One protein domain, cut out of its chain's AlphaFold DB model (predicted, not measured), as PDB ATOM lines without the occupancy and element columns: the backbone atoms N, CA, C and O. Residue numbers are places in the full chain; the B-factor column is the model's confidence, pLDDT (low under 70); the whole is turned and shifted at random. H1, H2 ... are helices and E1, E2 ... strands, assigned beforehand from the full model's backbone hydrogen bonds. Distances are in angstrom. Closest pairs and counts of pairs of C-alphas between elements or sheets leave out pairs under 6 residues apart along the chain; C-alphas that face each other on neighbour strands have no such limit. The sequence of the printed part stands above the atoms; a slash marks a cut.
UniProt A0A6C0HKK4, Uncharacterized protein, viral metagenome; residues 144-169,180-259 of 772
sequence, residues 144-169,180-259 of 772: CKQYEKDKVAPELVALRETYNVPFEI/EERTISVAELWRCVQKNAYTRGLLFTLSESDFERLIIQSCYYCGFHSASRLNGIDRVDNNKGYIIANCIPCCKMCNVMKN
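AT A GLANCE: This is residues 144 to 169 and 180 to 259 of the 772 residues of an uncharacterized protein of viral metagenome (UniProt A0A6C0HKK4). A small hairpin of two strands, E1 and E2, lies near the middle, with the short helix H3 packed on it, closest at E2, and the short helix H4 packed on E1. The longer helix H2 runs past this core, and the longest, H1, stands across one end, the first residue of H2 near its side. The printed part has 106 residues with four named helices and two named strands, in the order H1 H2 H3 E1 E2 H4; the strands are antiparallel and the class is mostly helix. It is compact, with a radius of gyration of the C-alphas of 13.4 A and spans of 37 by 27 by 27 A.

HOW THE PARTS SIT: Start with H1, residues 144 to 162, and H2, residues 186 to 200: they are close but not clearly touching, about perpendicular at 89 degrees, and their closest C-alphas, Glu 155 and Val 186, are 7.9 A apart. H3, residues 208 to 215, only just touches H2, with 3 pairs of C-alphas within 8 A, made by residues 186 to 190 of H2; the closest are Val 186 and Glu 212, 7.6 A. Next come E1, residues 232 to 235, and E2, residues 247 to 250, an antiparallel hairpin; find N 232 and O 250 at 2.8 A, within hydrogen-bond range. The closest C-alphas of H3 and E2, Leu 214 and Pro 249, are 5.0 A apart. For H4, residues 252 to 258, and E1 they are Asn 255 and Asp 234, 6.0 A. Every O i to N i+4 pair is within hydrogen-bond range in H2, H3 and H4, and 13 of 15 in H1.

IN THESE COORDINATES: Find C-alpha 144 at (36.678, 31.416, 198.845); from there H1 runs 27.4 A to C-alpha 162. H2 spans 21.2 A, and H4 ends at C-alpha 258, (66.488, 25.302, 205.087).

THE WHOLE: Residues 170 to 179 are not printed, and C-alphas 169 and 180 are 16.5 A apart across the cut. The links H3 to E1 and E1 to E2 are long. Look for pLDDT under 70 at residues 148 to 152, 166 to 169 and 180 to 183.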
ATOM      1  N   CYS A 144      35.762  32.120 199.739       73.00
ATOM      2  CA  CYS A 144      36.678  31.416 198.845       73.00
ATOM      3  C   CYS A 144      37.734  30.624 199.619       73.00
ATOM      4  O   CYS A 144      38.059  29.513 199.206       73.00
ATOM      5  N   LYS A 145      38.241  31.159 200.740       70.75
ATOM      6  CA  LYS A 145      39.150  30.423 201.632       70.75
ATOM      7  C   LYS A 145      38.476  29.150 202.154       70.75
ATOM      8  O   LYS A 145      39.077  28.083 202.079       70.75
ATOM      9  N   GLN A 146      37.230  29.244 202.622       71.38
ATOM     10  CA  GLN A 146      36.482  28.107 203.157       71.38
ATOM     11  C   GLN A 146      36.187  27.058 202.081       71.38
ATOM     12  O   GLN A 146      36.500  25.892 202.277       71.38
ATOM     13  N   TYR A 147      35.704  27.469 200.904       72.56
ATOM     14  CA  TYR A 147      35.445  26.545 199.792       72.56
ATOM     15  C   TYR A 147      36.695  25.760 199.363       72.56
ATOM     16  O   TYR A 147      36.622  24.574 199.046       72.56
ATOM     17  N   GLU A 148      37.867  26.402 199.339       67.94
ATOM     18  CA  GLU A 148      39.110  25.702 199.010       67.94
ATOM     19  C   GLU A 148      39.581  24.778 200.146       67.94
ATOM     20  O   GLU A 148      40.060  23.680 199.853       67.94
ATOM     21  N   LYS A 149      39.402  25.169 201.421       66.56
ATOM     22  CA  LYS A 149      39.628  24.286 202.581       66.56
ATOM     23  C   LYS A 149      38.739  23.042 202.503       66.56
ATOM     24  O   LYS A 149      39.257  21.932 202.601       66.56
ATOM     25  N   ASP A 150      37.449  23.227 202.236       68.69
ATOM     26  CA  ASP A 150      36.452  22.158 202.130       68.69
ATOM     27  C   ASP A 150      36.679  21.254 200.918       68.69
ATOM     28  O   ASP A 150      36.197  20.132 200.904       68.69
ATOM     29  N   LYS A 151      37.409  21.700 199.890       68.56
ATOM     30  CA  LYS A 151      37.788  20.848 198.754       68.56
ATOM     31  C   LYS A 151      39.045  20.022 199.040       68.56
ATOM     32  O   LYS A 151      39.104  18.853 198.668       68.56
ATOM     33  N   VAL A 152      40.053  20.626 199.670       67.25
ATOM     34  CA  VAL A 152      41.342  19.969 199.951       67.25
ATOM     35  C   VAL A 152      41.237  19.006 201.133       67.25
ATOM     36  O   VAL A 152      41.879  17.961 201.105       67.25
ATOM     37  N   ALA A 153      40.423  19.307 202.148       72.69
ATOM     38  CA  ALA A 153      40.259  18.427 203.304       72.69
ATOM     39  C   ALA A 153      39.695  17.035 202.925       72.69
ATOM     40  O   ALA A 153      40.327  16.049 203.299       72.69
ATOM     41  N   PRO A 154      38.619  16.895 202.123       77.88
ATOM     42  CA  PRO A 154      38.145  15.591 201.653       77.88
ATOM     43  C   PRO A 154      39.153  14.856 200.766       77.88
ATOM     44  O   PRO A 154      39.335  13.654 200.930       77.88
ATOM     45  N   GLU A 155      39.837  15.564 199.857       80.94
ATOM     46  CA  GLU A 155      40.876  14.975 198.993       80.94
ATOM     47  C   GLU A 155      42.039  14.413 199.832       80.94
ATOM     48  O   GLU A 155      42.512  13.303 199.594       80.94
ATOM     49  N   LEU A 156      42.462  15.147 200.865       82.94
ATOM     50  CA  LEU A 156      43.518  14.736 201.788       82.94
ATOM     51  C   LEU A 156      43.102  13.558 202.676       82.94
ATOM     52  O   LEU A 156      43.903  12.647 202.882       82.94
ATOM     53  N   VAL A 157      41.877  13.578 203.207       82.19
ATOM     54  CA  VAL A 157      41.330  12.479 204.019       82.19
ATOM     55  C   VAL A 157      41.268  11.199 203.188       82.19
ATOM     56  O   VAL A 157      41.854  10.200 203.595       82.19
ATOM     57  N   ALA A 158      40.695  11.261 201.983       85.00
ATOM     58  CA  ALA A 158      40.610  10.114 201.080       85.00
ATOM     59  C   ALA A 158      41.995   9.535 200.737       85.00
ATOM     60  O   ALA A 158      42.180   8.316 200.711       85.00
ATOM     61  N   LEU A 159      43.001  10.390 200.517       86.19
ATOM     62  CA  LEU A 159      44.376   9.937 200.284       86.19
ATOM     63  C   LEU A 159      44.995   9.271 201.518       86.19
ATOM     64  O   LEU A 159      45.650   8.238 201.391       86.19
ATOM     65  N   ARG A 160      44.803   9.832 202.717       86.12
ATOM     66  CA  ARG A 160      45.324   9.232 203.956       86.12
ATOM     67  C   ARG A 160      44.708   7.872 204.239       86.12
ATOM     68  O   ARG A 160      45.442   6.970 204.629       86.12
ATOM     69  N   GLU A 161      43.410   7.725 203.998       86.00
ATOM     70  CA  GLU A 161      42.706   6.444 204.079       86.00
ATOM     71  C   GLU A 161      43.260   5.451 203.051       86.00
ATOM     72  O   GLU A 161      43.639   4.342 203.413       86.00
ATOM     73  N   THR A 162      43.420   5.878 201.793       88.94
ATOM     74  CA  THR A 162      43.968   5.041 200.708       88.94
ATOM     75  C   THR A 162      45.357   4.489 201.041       88.94
ATOM     76  O   THR A 162      45.665   3.339 200.729       88.94
ATOM     77  N   TYR A 163      46.208   5.296 201.680       86.88
ATOM     78  CA  TYR A 163      47.584   4.927 202.020       86.88
ATOM     79  C   TYR A 163      47.776   4.479 203.479       86.88
ATOM     80  O   TYR A 163      48.921   4.311 203.902       86.88
ATOM     81  N   ASN A 164      46.698   4.274 204.248       85.12
ATOM     82  CA  ASN A 164      46.731   3.887 205.667       85.12
ATOM     83  C   ASN A 164      47.672   4.754 206.528       85.12
ATOM     84  O   ASN A 164      48.437   4.243 207.349       85.12
ATOM     85  N   VAL A 165      47.650   6.075 206.335       78.00
ATOM     86  CA  VAL A 165      48.489   7.007 207.105       78.00
ATOM     87  C   VAL A 165      47.757   7.419 208.388       78.00
ATOM     88  O   VAL A 165      46.721   8.079 208.288       78.00
ATOM     89  N   PRO A 166      48.277   7.091 209.591       67.38
ATOM     90  CA  PRO A 166      47.631   7.454 210.850       67.38
ATOM     91  C   PRO A 166      47.517   8.974 210.994       67.38
ATOM     92  O   PRO A 166      48.500   9.697 210.816       67.38
ATOM     93  N   PHE A 167      46.325   9.460 211.343       65.31
ATOM     94  CA  PHE A 167      46.077  10.872 211.612       65.31
ATOM     95  C   PHE A 167      45.784  11.081 213.101       65.31
ATOM     96  O   PHE A 167      44.659  10.893 213.553       65.31
ATOM     97  N   GLU A 168      46.800  11.480 213.867       58.91
ATOM     98  CA  GLU A 168      46.616  11.941 215.245       58.91
ATOM     99  C   GLU A 168      46.607  13.473 215.280       58.91
ATOM    100  O   GLU A 168      47.619  14.122 214.995       58.91
ATOM    101  N   ILE A 169      45.474  14.065 215.665       54.59
ATOM    102  CA  ILE A 169      45.412  15.487 216.016       54.59
ATOM    103  C   ILE A 169      46.106  15.644 217.371       54.59
ATOM    104  O   ILE A 169      45.487  15.462 218.416       54.59
ATOM    105  N   GLU A 180      47.432  29.381 207.073       51.94
ATOM    106  CA  GLU A 180      46.233  28.846 206.413       51.94
ATOM    107  C   GLU A 180      45.707  29.586 205.165       51.94
ATOM    108  O   GLU A 180      44.807  29.073 204.504       51.94
ATOM    109  N   GLU A 181      46.341  30.655 204.684       53.16
ATOM    110  CA  GLU A 181      45.705  31.560 203.701       53.16
ATOM    111  C   GLU A 181      45.550  31.068 202.238       53.16
ATOM    112  O   GLU A 181      44.696  31.572 201.513       53.16
ATOM    113  N   ARG A 182      46.308  30.059 201.784       55.69
ATOM    114  CA  ARG A 182      46.183  29.439 200.452       55.69
ATOM    115  C   ARG A 182      46.249  27.905 200.472       55.69
ATOM    116  O   ARG A 182      47.324  27.316 200.571       55.69
ATOM    117  N   THR A 183      45.099  27.260 200.344       63.66
ATOM    118  CA  THR A 183      44.963  25.813 200.105       63.66
ATOM    119  C   THR A 183      45.208  25.488 198.626       63.66
ATOM    120  O   THR A 183      44.905  26.293 197.746       63.66
ATOM    121  N   ILE A 184      45.819  24.337 198.347       73.69
ATOM    122  CA  ILE A 184      46.198  23.881 197.001       73.69
ATOM    123  C   ILE A 184      45.755  22.425 196.838       73.69
ATOM    124  O   ILE A 184      45.916  21.646 197.775       73.69
ATOM    125  N   SER A 185      45.195  22.068 195.682       82.75
ATOM    126  CA  SER A 185      44.853  20.666 195.383       82.75
ATOM    127  C   SER A 185      46.097  19.830 195.073       82.75
ATOM    128  O   SER A 185      47.139  20.370 194.684       82.75
ATOM    129  N   VAL A 186      45.981  18.504 195.170       85.69
ATOM    130  CA  VAL A 186      47.085  17.563 194.886       85.69
ATOM    131  C   VAL A 186      47.615  17.763 193.466       85.69
ATOM    132  O   VAL A 186      48.816  17.941 193.255       85.69
ATOM    133  N   ALA A 187      46.706  17.850 192.492       84.44
ATOM    134  CA  ALA A 187      47.052  18.048 191.088       84.44
ATOM    135  C   ALA A 187      47.712  19.412 190.811       84.44
ATOM    136  O   ALA A 187      48.537  19.541 189.906       84.44
ATOM    137  N   GLU A 188      47.338  20.468 191.535       84.56
ATOM    138  CA  GLU A 188      48.009  21.770 191.423       84.56
ATOM    139  C   GLU A 188      49.413  21.721 192.027       84.56
ATOM    140  O   GLU A 188      50.355  22.202 191.395       84.56
ATOM    141  N   LEU A 189      49.573  21.095 193.198       88.12
ATOM    142  CA  LEU A 189      50.872  20.948 193.846       88.12
ATOM    143  C   LEU A 189      51.833  20.126 192.979       88.12
ATOM    144  O   LEU A 189      52.958  20.567 192.748       88.12
ATOM    145  N   TRP A 190      51.376  19.003 192.422       89.81
ATOM    146  CA  TRP A 190      52.142  18.168 191.489       89.81
ATOM    147  C   TRP A 190      52.684  18.979 190.309       89.81
ATOM    148  O   TRP A 190      53.894  19.016 190.072       89.81
ATOM    149  N   ARG A 191      51.809  19.731 189.623       87.50
ATOM    150  CA  ARG A 191      52.201  20.595 188.495       87.50
ATOM    151  C   ARG A 191      53.193  21.676 188.914       87.50
ATOM    152  O   ARG A 191      54.115  21.978 188.157       87.50
ATOM    153  N   CYS A 192      53.021  22.269 190.095       87.62
ATOM    154  CA  CYS A 192      53.958  23.256 190.625       87.62
ATOM    155  C   CYS A 192      55.349  22.651 190.855       87.62
ATOM    156  O   CYS A 192      56.339  23.253 190.441       87.62
ATOM    157  N   VAL A 193      55.437  21.466 191.465       87.31
ATOM    158  CA  VAL A 193      56.723  20.795 191.716       87.31
ATOM    159  C   VAL A 193      57.384  20.376 190.400       87.31
ATOM    160  O   VAL A 193      58.555  20.697 190.195       87.31
ATOM    161  N   GLN A 194      56.640  19.770 189.468       87.00
ATOM    162  CA  GLN A 194      57.152  19.403 188.142       87.00
ATOM    163  C   GLN A 194      57.659  20.615 187.356       87.00
ATOM    164  O   GLN A 194      58.768  20.597 186.825       87.00
ATOM    165  N   LYS A 195      56.881  21.703 187.316       85.88
ATOM    166  CA  LYS A 195      57.290  22.942 186.644       85.88
ATOM    167  C   LYS A 195      58.562  23.514 187.268       85.88
ATOM    168  O   LYS A 195      59.471  23.897 186.538       85.88
ATOM    169  N   ASN A 196      58.647  23.547 188.598       85.56
ATOM    170  CA  ASN A 196      59.834  24.027 189.303       85.56
ATOM    171  C   ASN A 196      61.065  23.157 189.012       85.56
ATOM    172  O   ASN A 196      62.154  23.702 188.838       85.56
ATOM    173  N   ALA A 197      60.900  21.833 188.933       83.06
ATOM    174  CA  ALA A 197      61.964  20.916 188.539       83.06
ATOM    175  C   ALA A 197      62.441  21.207 187.110       83.06
ATOM    176  O   ALA A 197      63.628  21.448 186.897       83.06
ATOM    177  N   TYR A 198      61.506  21.309 186.164       79.56
ATOM    178  CA  TYR A 198      61.788  21.598 184.761       79.56
ATOM    179  C   TYR A 198      62.513  22.937 184.567       79.56
ATOM    180  O   TYR A 198      63.581  22.983 183.963       79.56
ATOM    181  N   THR A 199      61.997  24.033 185.136       77.94
ATOM    182  CA  THR A 199      62.620  25.366 185.020       77.94
ATOM    183  C   THR A 199      64.030  25.394 185.615       77.94
ATOM    184  O   THR A 199      64.916  26.096 185.125       77.94
ATOM    185  N   ARG A 200      64.272  24.603 186.661       74.56
ATOM    186  CA  ARG A 200      65.586  24.497 187.299       74.56
ATOM    187  C   ARG A 200      66.484  23.443 186.653       74.56
ATOM    188  O   ARG A 200      67.659  23.417 187.001       74.56
ATOM    189  N   GLY A 201      66.008  22.686 185.664       70.69
ATOM    190  CA  GLY A 201      66.774  21.617 185.019       70.69
ATOM    191  C   GLY A 201      67.127  20.501 185.999       70.69
ATOM    192  O   GLY A 201      68.261  20.047 186.004       70.69
ATOM    193  N   LEU A 202      66.195  20.142 186.881       79.06
ATOM    194  CA  LEU A 202      66.349  19.078 187.869       79.06
ATOM    195  C   LEU A 202      65.739  17.784 187.339       79.06
ATOM    196  O   LEU A 202      64.618  17.810 186.823       79.06
ATOM    197  N   LEU A 203      66.421  16.657 187.554       79.94
ATOM    198  CA  LEU A 203      65.834  15.341 187.310       79.94
ATOM    199  C   LEU A 203      64.535  15.178 188.119       79.94
ATOM    200  O   LEU A 203      64.464  15.583 189.281       79.94
ATOM    201  N   PHE A 204      63.513  14.581 187.511       84.00
ATOM    202  CA  PHE A 204      62.232  14.312 188.155       84.00
ATOM    203  C   PHE A 204      61.779  12.889 187.811       84.00
ATOM    204  O   PHE A 204      61.368  12.635 186.682       84.00
ATOM    205  N   THR A 205      61.864  11.968 188.774       84.44
ATOM    206  CA  THR A 205      61.478  10.551 188.601       84.44
ATOM    207  C   THR A 205      60.461  10.065 189.628       84.44
ATOM    208  O   THR A 205      60.127   8.882 189.635       84.44
ATOM    209  N   LEU A 206      59.946  10.951 190.488       83.88
ATOM    210  CA  LEU A 206      58.836  10.610 191.377       83.88
ATOM    211  C   LEU A 206      57.637  10.126 190.554       83.88
ATOM    212  O   LEU A 206      57.240  10.792 189.593       83.88
ATOM    213  N   SER A 207      57.041   9.000 190.948       86.38
ATOM    214  CA  SER A 207      55.710   8.622 190.469       86.38
ATOM    215  C   SER A 207      54.635   9.469 191.157       86.38
ATOM    216  O   SER A 207      54.874  10.035 192.227       86.38
ATOM    217  N   GLU A 208      53.433   9.536 190.581       88.19
ATOM    218  CA  GLU A 208      52.291  10.190 191.244       88.19
ATOM    219  C   GLU A 208      52.026   9.568 192.625       88.19
ATOM    220  O   GLU A 208      51.849  10.290 193.602       88.19
ATOM    221  N   SER A 209      52.150   8.240 192.744       86.69
ATOM    222  CA  SER A 209      51.966   7.535 194.018       86.69
ATOM    223  C   SER A 209      53.035   7.871 195.068       86.69
ATOM    224  O   SER A 209      52.726   8.010 196.250       86.69
ATOM    225  N   ASP A 210      54.301   8.026 194.657       87.88
ATOM    226  CA  ASP A 210      55.384   8.441 195.559       87.88
ATOM    227  C   ASP A 210      55.145   9.856 196.068       87.88
ATOM    228  O   ASP A 210      55.323  10.153 197.247       87.88
ATOM    229  N   PHE A 211      54.718  10.732 195.165       91.88
ATOM    230  CA  PHE A 211      54.413  12.110 195.483       91.88
ATOM    231  C   PHE A 211      53.240  12.236 196.450       91.88
ATOM    232  O   PHE A 211      53.372  12.935 197.453       91.88
ATOM    233  N   GLU A 212      52.136  11.532 196.201       91.25
ATOM    234  CA  GLU A 212      50.988  11.485 197.108       91.25
ATOM    235  C   GLU A 212      51.398  11.002 198.499       91.25
ATOM    236  O   GLU A 212      51.096  11.669 199.490       91.25
ATOM    237  N   ARG A 213      52.174   9.913 198.585       88.75
ATOM    238  CA  ARG A 213      52.705   9.423 199.864       88.75
ATOM    239  C   ARG A 213      53.565  10.461 200.574       88.75
ATOM    240  O   ARG A 213      53.486  10.553 201.791       88.75
ATOM    241  N   LEU A 214      54.368  11.251 199.866       91.31
ATOM    242  CA  LEU A 214      55.207  12.282 200.485       91.31
ATOM    243  C   LEU A 214      54.377  13.462 201.015       91.31
ATOM    244  O   LEU A 214      54.568  13.897 202.146       91.31
ATOM    245  N   ILE A 215      53.439  13.996 200.235       91.62
ATOM    246  CA  ILE A 215      52.732  15.238 200.600       91.62
ATOM    247  C   ILE A 215      51.717  15.061 201.739       91.62
ATOM    248  O   ILE A 215      51.351  16.044 202.386       91.62
ATOM    249  N   ILE A 216      51.260  13.832 202.002       89.00
ATOM    250  CA  ILE A 216      50.305  13.549 203.084       89.00
ATOM    251  C   ILE A 216      50.977  13.264 204.426       89.00
ATOM    252  O   ILE A 216      50.286  13.271 205.440       89.00
ATOM    253  N   GLN A 217      52.292  13.029 204.454       87.75
ATOM    254  CA  GLN A 217      53.047  12.691 205.664       87.75
ATOM    255  C   GLN A 217      53.350  13.925 206.517       87.75
ATOM    256  O   GLN A 217      53.287  15.066 206.057       87.75
ATOM    257  N   SER A 218      53.671  13.714 207.797       89.31
ATOM    258  CA  SER A 218      54.160  14.794 208.666       89.31
ATOM    259  C   SER A 218      55.494  15.352 208.156       89.31
ATOM    260  O   SER A 218      56.303  14.633 207.575       89.31
ATOM    261  N   CYS A 219      55.731  16.648 208.354       92.38
ATOM    262  CA  CYS A 219      56.988  17.275 207.970       92.38
ATOM    263  C   CYS A 219      58.142  16.607 208.719       92.38
ATOM    264  O   CYS A 219      58.146  16.581 209.947       92.38
ATOM    265  N   TYR A 220      59.154  16.160 207.981       94.69
ATOM    266  CA  TYR A 220      60.294  15.435 208.526       94.69
ATOM    267  C   TYR A 220      61.025  16.226 209.621       94.69
ATOM    268  O   TYR A 220      61.320  15.690 210.682       94.69
ATOM    269  N   TYR A 221      61.248  17.527 209.400       94.06
ATOM    270  CA  TYR A 221      62.013  18.375 210.321       94.06
ATOM    271  C   TYR A 221      61.256  18.759 211.597       94.06
ATOM    272  O   TYR A 221      61.805  18.699 212.688       94.06
ATOM    273  N   CYS A 222      60.003  19.206 211.475       91.62
ATOM    274  CA  CYS A 222      59.267  19.796 212.604       91.62
ATOM    275  C   CYS A 222      58.068  18.967 213.076       91.62
ATOM    276  O   CYS A 222      57.414  19.340 214.043       91.62
ATOM    277  N   GLY A 223      57.730  17.884 212.376       88.62
ATOM    278  CA  GLY A 223      56.536  17.083 212.639       88.62
ATOM    279  C   GLY A 223      55.223  17.754 212.238       88.62
ATOM    280  O   GLY A 223      54.171  17.167 212.461       88.62
ATOM    281  N   PHE A 224      55.253  18.956 211.642       86.50
ATOM    282  CA  PHE A 224      54.032  19.651 211.234       86.50
ATOM    283  C   PHE A 224      53.188  18.794 210.295       86.50
ATOM    284  O   PHE A 224      53.663  18.286 209.275       86.50
ATOM    285  N   HIS A 225      51.913  18.708 210.624       79.88
ATOM    286  CA  HIS A 225      50.920  17.964 209.887       79.88
ATOM    287  C   HIS A 225      49.589  18.705 210.013       79.88
ATOM    288  O   HIS A 225      49.311  19.299 211.051       79.88
ATOM    289  N   SER A 226      48.788  18.723 208.950       77.38
ATOM    290  CA  SER A 226      47.551  19.509 208.900       77.38
ATOM    291  C   SER A 226      46.365  18.645 208.496       77.38
ATOM    292  O   SER A 226      46.500  17.758 207.654       77.38
ATOM    293  N   ALA A 227      45.191  18.922 209.066       70.75
ATOM    294  CA  ALA A 227      43.930  18.300 208.663       70.75
ATOM    295  C   ALA A 227      43.462  18.745 207.265       70.75
ATOM    296  O   ALA A 227      42.744  18.014 206.599       70.75
ATOM    297  N   SER A 228      43.864  19.939 206.822       71.25
ATOM    298  CA  SER A 228      43.299  20.614 205.645       71.25
ATOM    299  C   SER A 228      44.341  20.994 204.595       71.25
ATOM    300  O   SER A 228      44.005  21.600 203.577       71.25
ATOM    301  N   ARG A 229      45.621  20.680 204.829       76.69
ATOM    302  CA  ARG A 229      46.719  21.069 203.941       76.69
ATOM    303  C   ARG A 229      47.728  19.967 203.699       76.69
ATOM    304  O   ARG A 229      48.193  19.304 204.623       76.69
ATOM    305  N   LEU A 230      48.126  19.888 202.435       85.88
ATOM    306  CA  LEU A 230      49.225  19.075 201.944       85.88
ATOM    307  C   LEU A 230      50.563  19.696 202.364       85.88
ATOM    308  O   LEU A 230      50.746  20.918 202.302       85.88
ATOM    309  N   ASN A 231      51.510  18.854 202.761       89.75
ATOM    310  CA  ASN A 231      52.906  19.248 202.870       89.75
ATOM    311  C   ASN A 231      53.543  19.344 201.478       89.75
ATOM    312  O   ASN A 231      53.041  18.816 200.491       89.75
ATOM    313  N   GLY A 232      54.659  20.064 201.399       92.31
ATOM    314  CA  GLY A 232      55.518  20.053 200.224       92.31
ATOM    315  C   GLY A 232      56.556  18.935 200.298       92.31
ATOM    316  O   GLY A 232      56.539  18.083 201.188       92.31
ATOM    317  N   ILE A 233      57.504  18.989 199.366       94.56
ATOM    318  CA  ILE A 233      58.639  18.070 199.288       94.56
ATOM    319  C   ILE A 233      59.921  18.890 199.406       94.56
ATOM    320  O   ILE A 233      60.096  19.876 198.683       94.56
ATOM    321  N   ASP A 234      60.801  18.487 200.317       95.94
ATOM    322  CA  ASP A 234      62.174  18.983 200.383       95.94
ATOM    323  C   ASP A 234      63.123  17.974 199.732       95.94
ATOM    324  O   ASP A 234      62.909  16.761 199.798       95.94
ATOM    325  N   ARG A 235      64.167  18.499 199.087       92.25
ATOM    326  CA  ARG A 235      65.261  17.698 198.540       92.25
ATOM    327  C   ARG A 235      66.367  17.678 199.581       92.25
ATOM    328  O   ARG A 235      66.909  18.734 199.919       92.25
ATOM    329  N   VAL A 236      66.670  16.490 200.086       90.88
ATOM    330  CA  VAL A 236      67.679  16.280 201.128       90.88
ATOM    331  C   VAL A 236      69.027  16.806 200.644       90.88
ATOM    332  O   VAL A 236      69.598  17.714 201.245       90.88
ATOM    333  N   ASP A 237      69.460  16.319 199.486       87.44
ATOM    334  CA  ASP A 237      70.584  16.835 198.730       87.44
ATOM    335  C   ASP A 237      70.070  17.754 197.612       87.44
ATOM    336  O   ASP A 237      69.408  17.335 196.653       87.44
ATOM    337  N   ASN A 238      70.377  19.046 197.737       86.00
ATOM    338  CA  ASN A 238      69.960  20.066 196.781       86.00
ATOM    339  C   ASN A 238      70.658  19.956 195.412       86.00
ATOM    340  O   ASN A 238      70.128  20.529 194.449       86.00
ATOM    341  N   ASN A 239      71.767  19.208 195.325       79.25
ATOM    342  CA  ASN A 239      72.477  18.880 194.086       79.25
ATOM    343  C   ASN A 239      71.862  17.703 193.321       79.25
ATOM    344  O   ASN A 239      72.250  17.444 192.182       79.25
ATOM    345  N   LYS A 240      70.878  17.018 193.908       80.62
ATOM    346  CA  LYS A 240      70.110  15.956 193.255       80.62
ATOM    347  C   LYS A 240      68.698  16.426 192.882       80.62
ATOM    348  O   LYS A 240      68.163  17.421 193.393       80.62
ATOM    349  N   GLY A 241      68.087  15.706 191.946       83.81
ATOM    350  CA  GLY A 241      66.712  15.931 191.504       83.81
ATOM    351  C   GLY A 241      65.637  15.453 192.492       83.81
ATOM    352  O   GLY A 241      65.918  15.064 193.628       83.81
ATOM    353  N   TYR A 242      64.388  15.477 192.033       86.19
ATOM    354  CA  TYR A 242      63.248  14.842 192.691       86.19
ATOM    355  C   TYR A 242      63.239  13.346 192.366       86.19
ATOM    356  O   TYR A 242      62.568  12.896 191.436       86.19
ATOM    357  N   ILE A 243      64.026  12.599 193.133       85.00
ATOM    358  CA  ILE A 243      64.085  11.135 193.134       85.00
ATOM    359  C   ILE A 243      63.642  10.655 194.517       85.00
ATOM    360  O   ILE A 243      63.945  11.322 195.506       85.00
ATOM    361  N   ILE A 244      62.946   9.520 194.614       86.00
ATOM    362  CA  ILE A 244      62.330   9.087 195.883       86.00
ATOM    363  C   ILE A 244      63.341   8.997 197.037       86.00
ATOM    364  O   ILE A 244      63.070   9.490 198.125       86.00
ATOM    365  N   ALA A 245      64.554   8.505 196.769       84.50
ATOM    366  CA  ALA A 245      65.634   8.410 197.753       84.50
ATOM    367  C   ALA A 245      66.198   9.769 198.227       84.50
ATOM    368  O   ALA A 245      66.932   9.817 199.206       84.50
ATOM    369  N   ASN A 246      65.887  10.871 197.535       89.88
ATOM    370  CA  ASN A 246      66.346  12.226 197.856       89.88
ATOM    371  C   ASN A 246      65.213  13.144 198.349       89.88
ATOM    372  O   ASN A 246      65.435  14.330 198.601       89.88
ATOM    373  N   CYS A 247      63.983  12.641 198.429       93.00
ATOM    374  CA  CYS A 247      62.808  13.442 198.735       93.00
ATOM    375  C   CYS A 247      62.238  13.077 200.102       93.00
ATOM    376  O   CYS A 247      62.002  11.910 200.393       93.00
ATOM    377  N   ILE A 248      61.956  14.097 200.912       94.44
ATOM    378  CA  ILE A 248      61.315  13.943 202.223       94.44
ATOM    379  C   ILE A 248      60.098  14.870 202.351       94.44
ATOM    380  O   ILE A 248      60.070  15.948 201.740       94.44
ATOM    381  N   PRO A 249      59.088  14.487 203.155       93.69
ATOM    382  CA  PRO A 249      57.937  15.340 203.425       93.69
ATOM    383  C   PRO A 249      58.368  16.600 204.177       93.69
ATOM    384  O   PRO A 249      59.041  16.529 205.208       93.69
ATOM    385  N   CYS A 250      57.976  17.783 203.706       93.81
ATOM    386  CA  CYS A 250      58.406  19.032 204.327       93.81
ATOM    387  C   CYS A 250      57.344  20.130 204.257       93.81
ATOM    388  O   CYS A 250      56.802  20.438 203.197       93.81
ATOM    389  N   CYS A 251      57.071  20.780 205.390       91.25
ATOM    390  CA  CYS A 251      56.204  21.952 205.400       91.25
ATOM    391  C   CYS A 251      56.890  23.135 204.703       91.25
ATOM    392  O   CYS A 251      58.118  23.268 204.728       91.25
ATOM    393  N   LYS A 252      56.092  24.043 204.127       88.88
ATOM    394  CA  LYS A 252      56.597  25.223 203.401       88.88
ATOM    395  C   LYS A 252      57.610  26.023 204.225       88.88
ATOM    396  O   LYS A 252      58.642  26.416 203.702       88.88
ATOM    397  N   MET A 253      57.327  26.233 205.508       91.38
ATOM    398  CA  MET A 253      58.171  27.037 206.392       91.38
ATOM    399  C   MET A 253      59.550  26.403 206.628       91.38
ATOM    400  O   MET A 253      60.552  27.090 206.477       91.38
ATOM    401  N   CYS A 254      59.623  25.097 206.921       94.50
ATOM    402  CA  CYS A 254      60.908  24.398 207.058       94.50
ATOM    403  C   CYS A 254      61.697  24.409 205.748       94.50
ATOM    404  O   CYS A 254      62.896  24.656 205.773       94.50
ATOM    405  N   ASN A 255      61.027  24.186 204.612       93.62
ATOM    406  CA  ASN A 255      61.680  24.193 203.304       93.62
ATOM    407  C   ASN A 255      62.271  25.578 202.975       93.62
ATOM    408  O   ASN A 255      63.396  25.680 202.500       93.62
ATOM    409  N   VAL A 256      61.544  26.655 203.297       91.88
ATOM    410  CA  VAL A 256      62.030  28.038 203.150       91.88
ATOM    411  C   VAL A 256      63.202  28.327 204.090       91.88
ATOM    412  O   VAL A 256      64.197  28.881 203.640       91.88
ATOM    413  N   MET A 257      63.117  27.932 205.366       94.88
ATOM    414  CA  MET A 257      64.196  28.161 206.336       94.88
ATOM    415  C   MET A 257      65.471  27.377 205.995       94.88
ATOM    416  O   MET A 257      66.562  27.922 206.138       94.88
ATOM    417  N   LYS A 258      65.352  26.118 205.546       94.62
ATOM    418  CA  LYS A 258      66.488  25.302 205.087       94.62
ATOM    419  C   LYS A 258      67.076  25.867 203.798       94.62
ATOM    420  O   LYS A 258      68.287  26.048 203.694       94.62
ATOM    421  N   ASN A 259      66.228  26.182 202.821       91.56
ATOM    422  CA  ASN A 259      66.651  26.677 201.518       91.56
ATOM    423  C   ASN A 259      67.708  25.741 200.878       91.56
ATOM    424  O   ASN A 259      67.480  24.535 200.731       91.56
TER     425      ASN A 259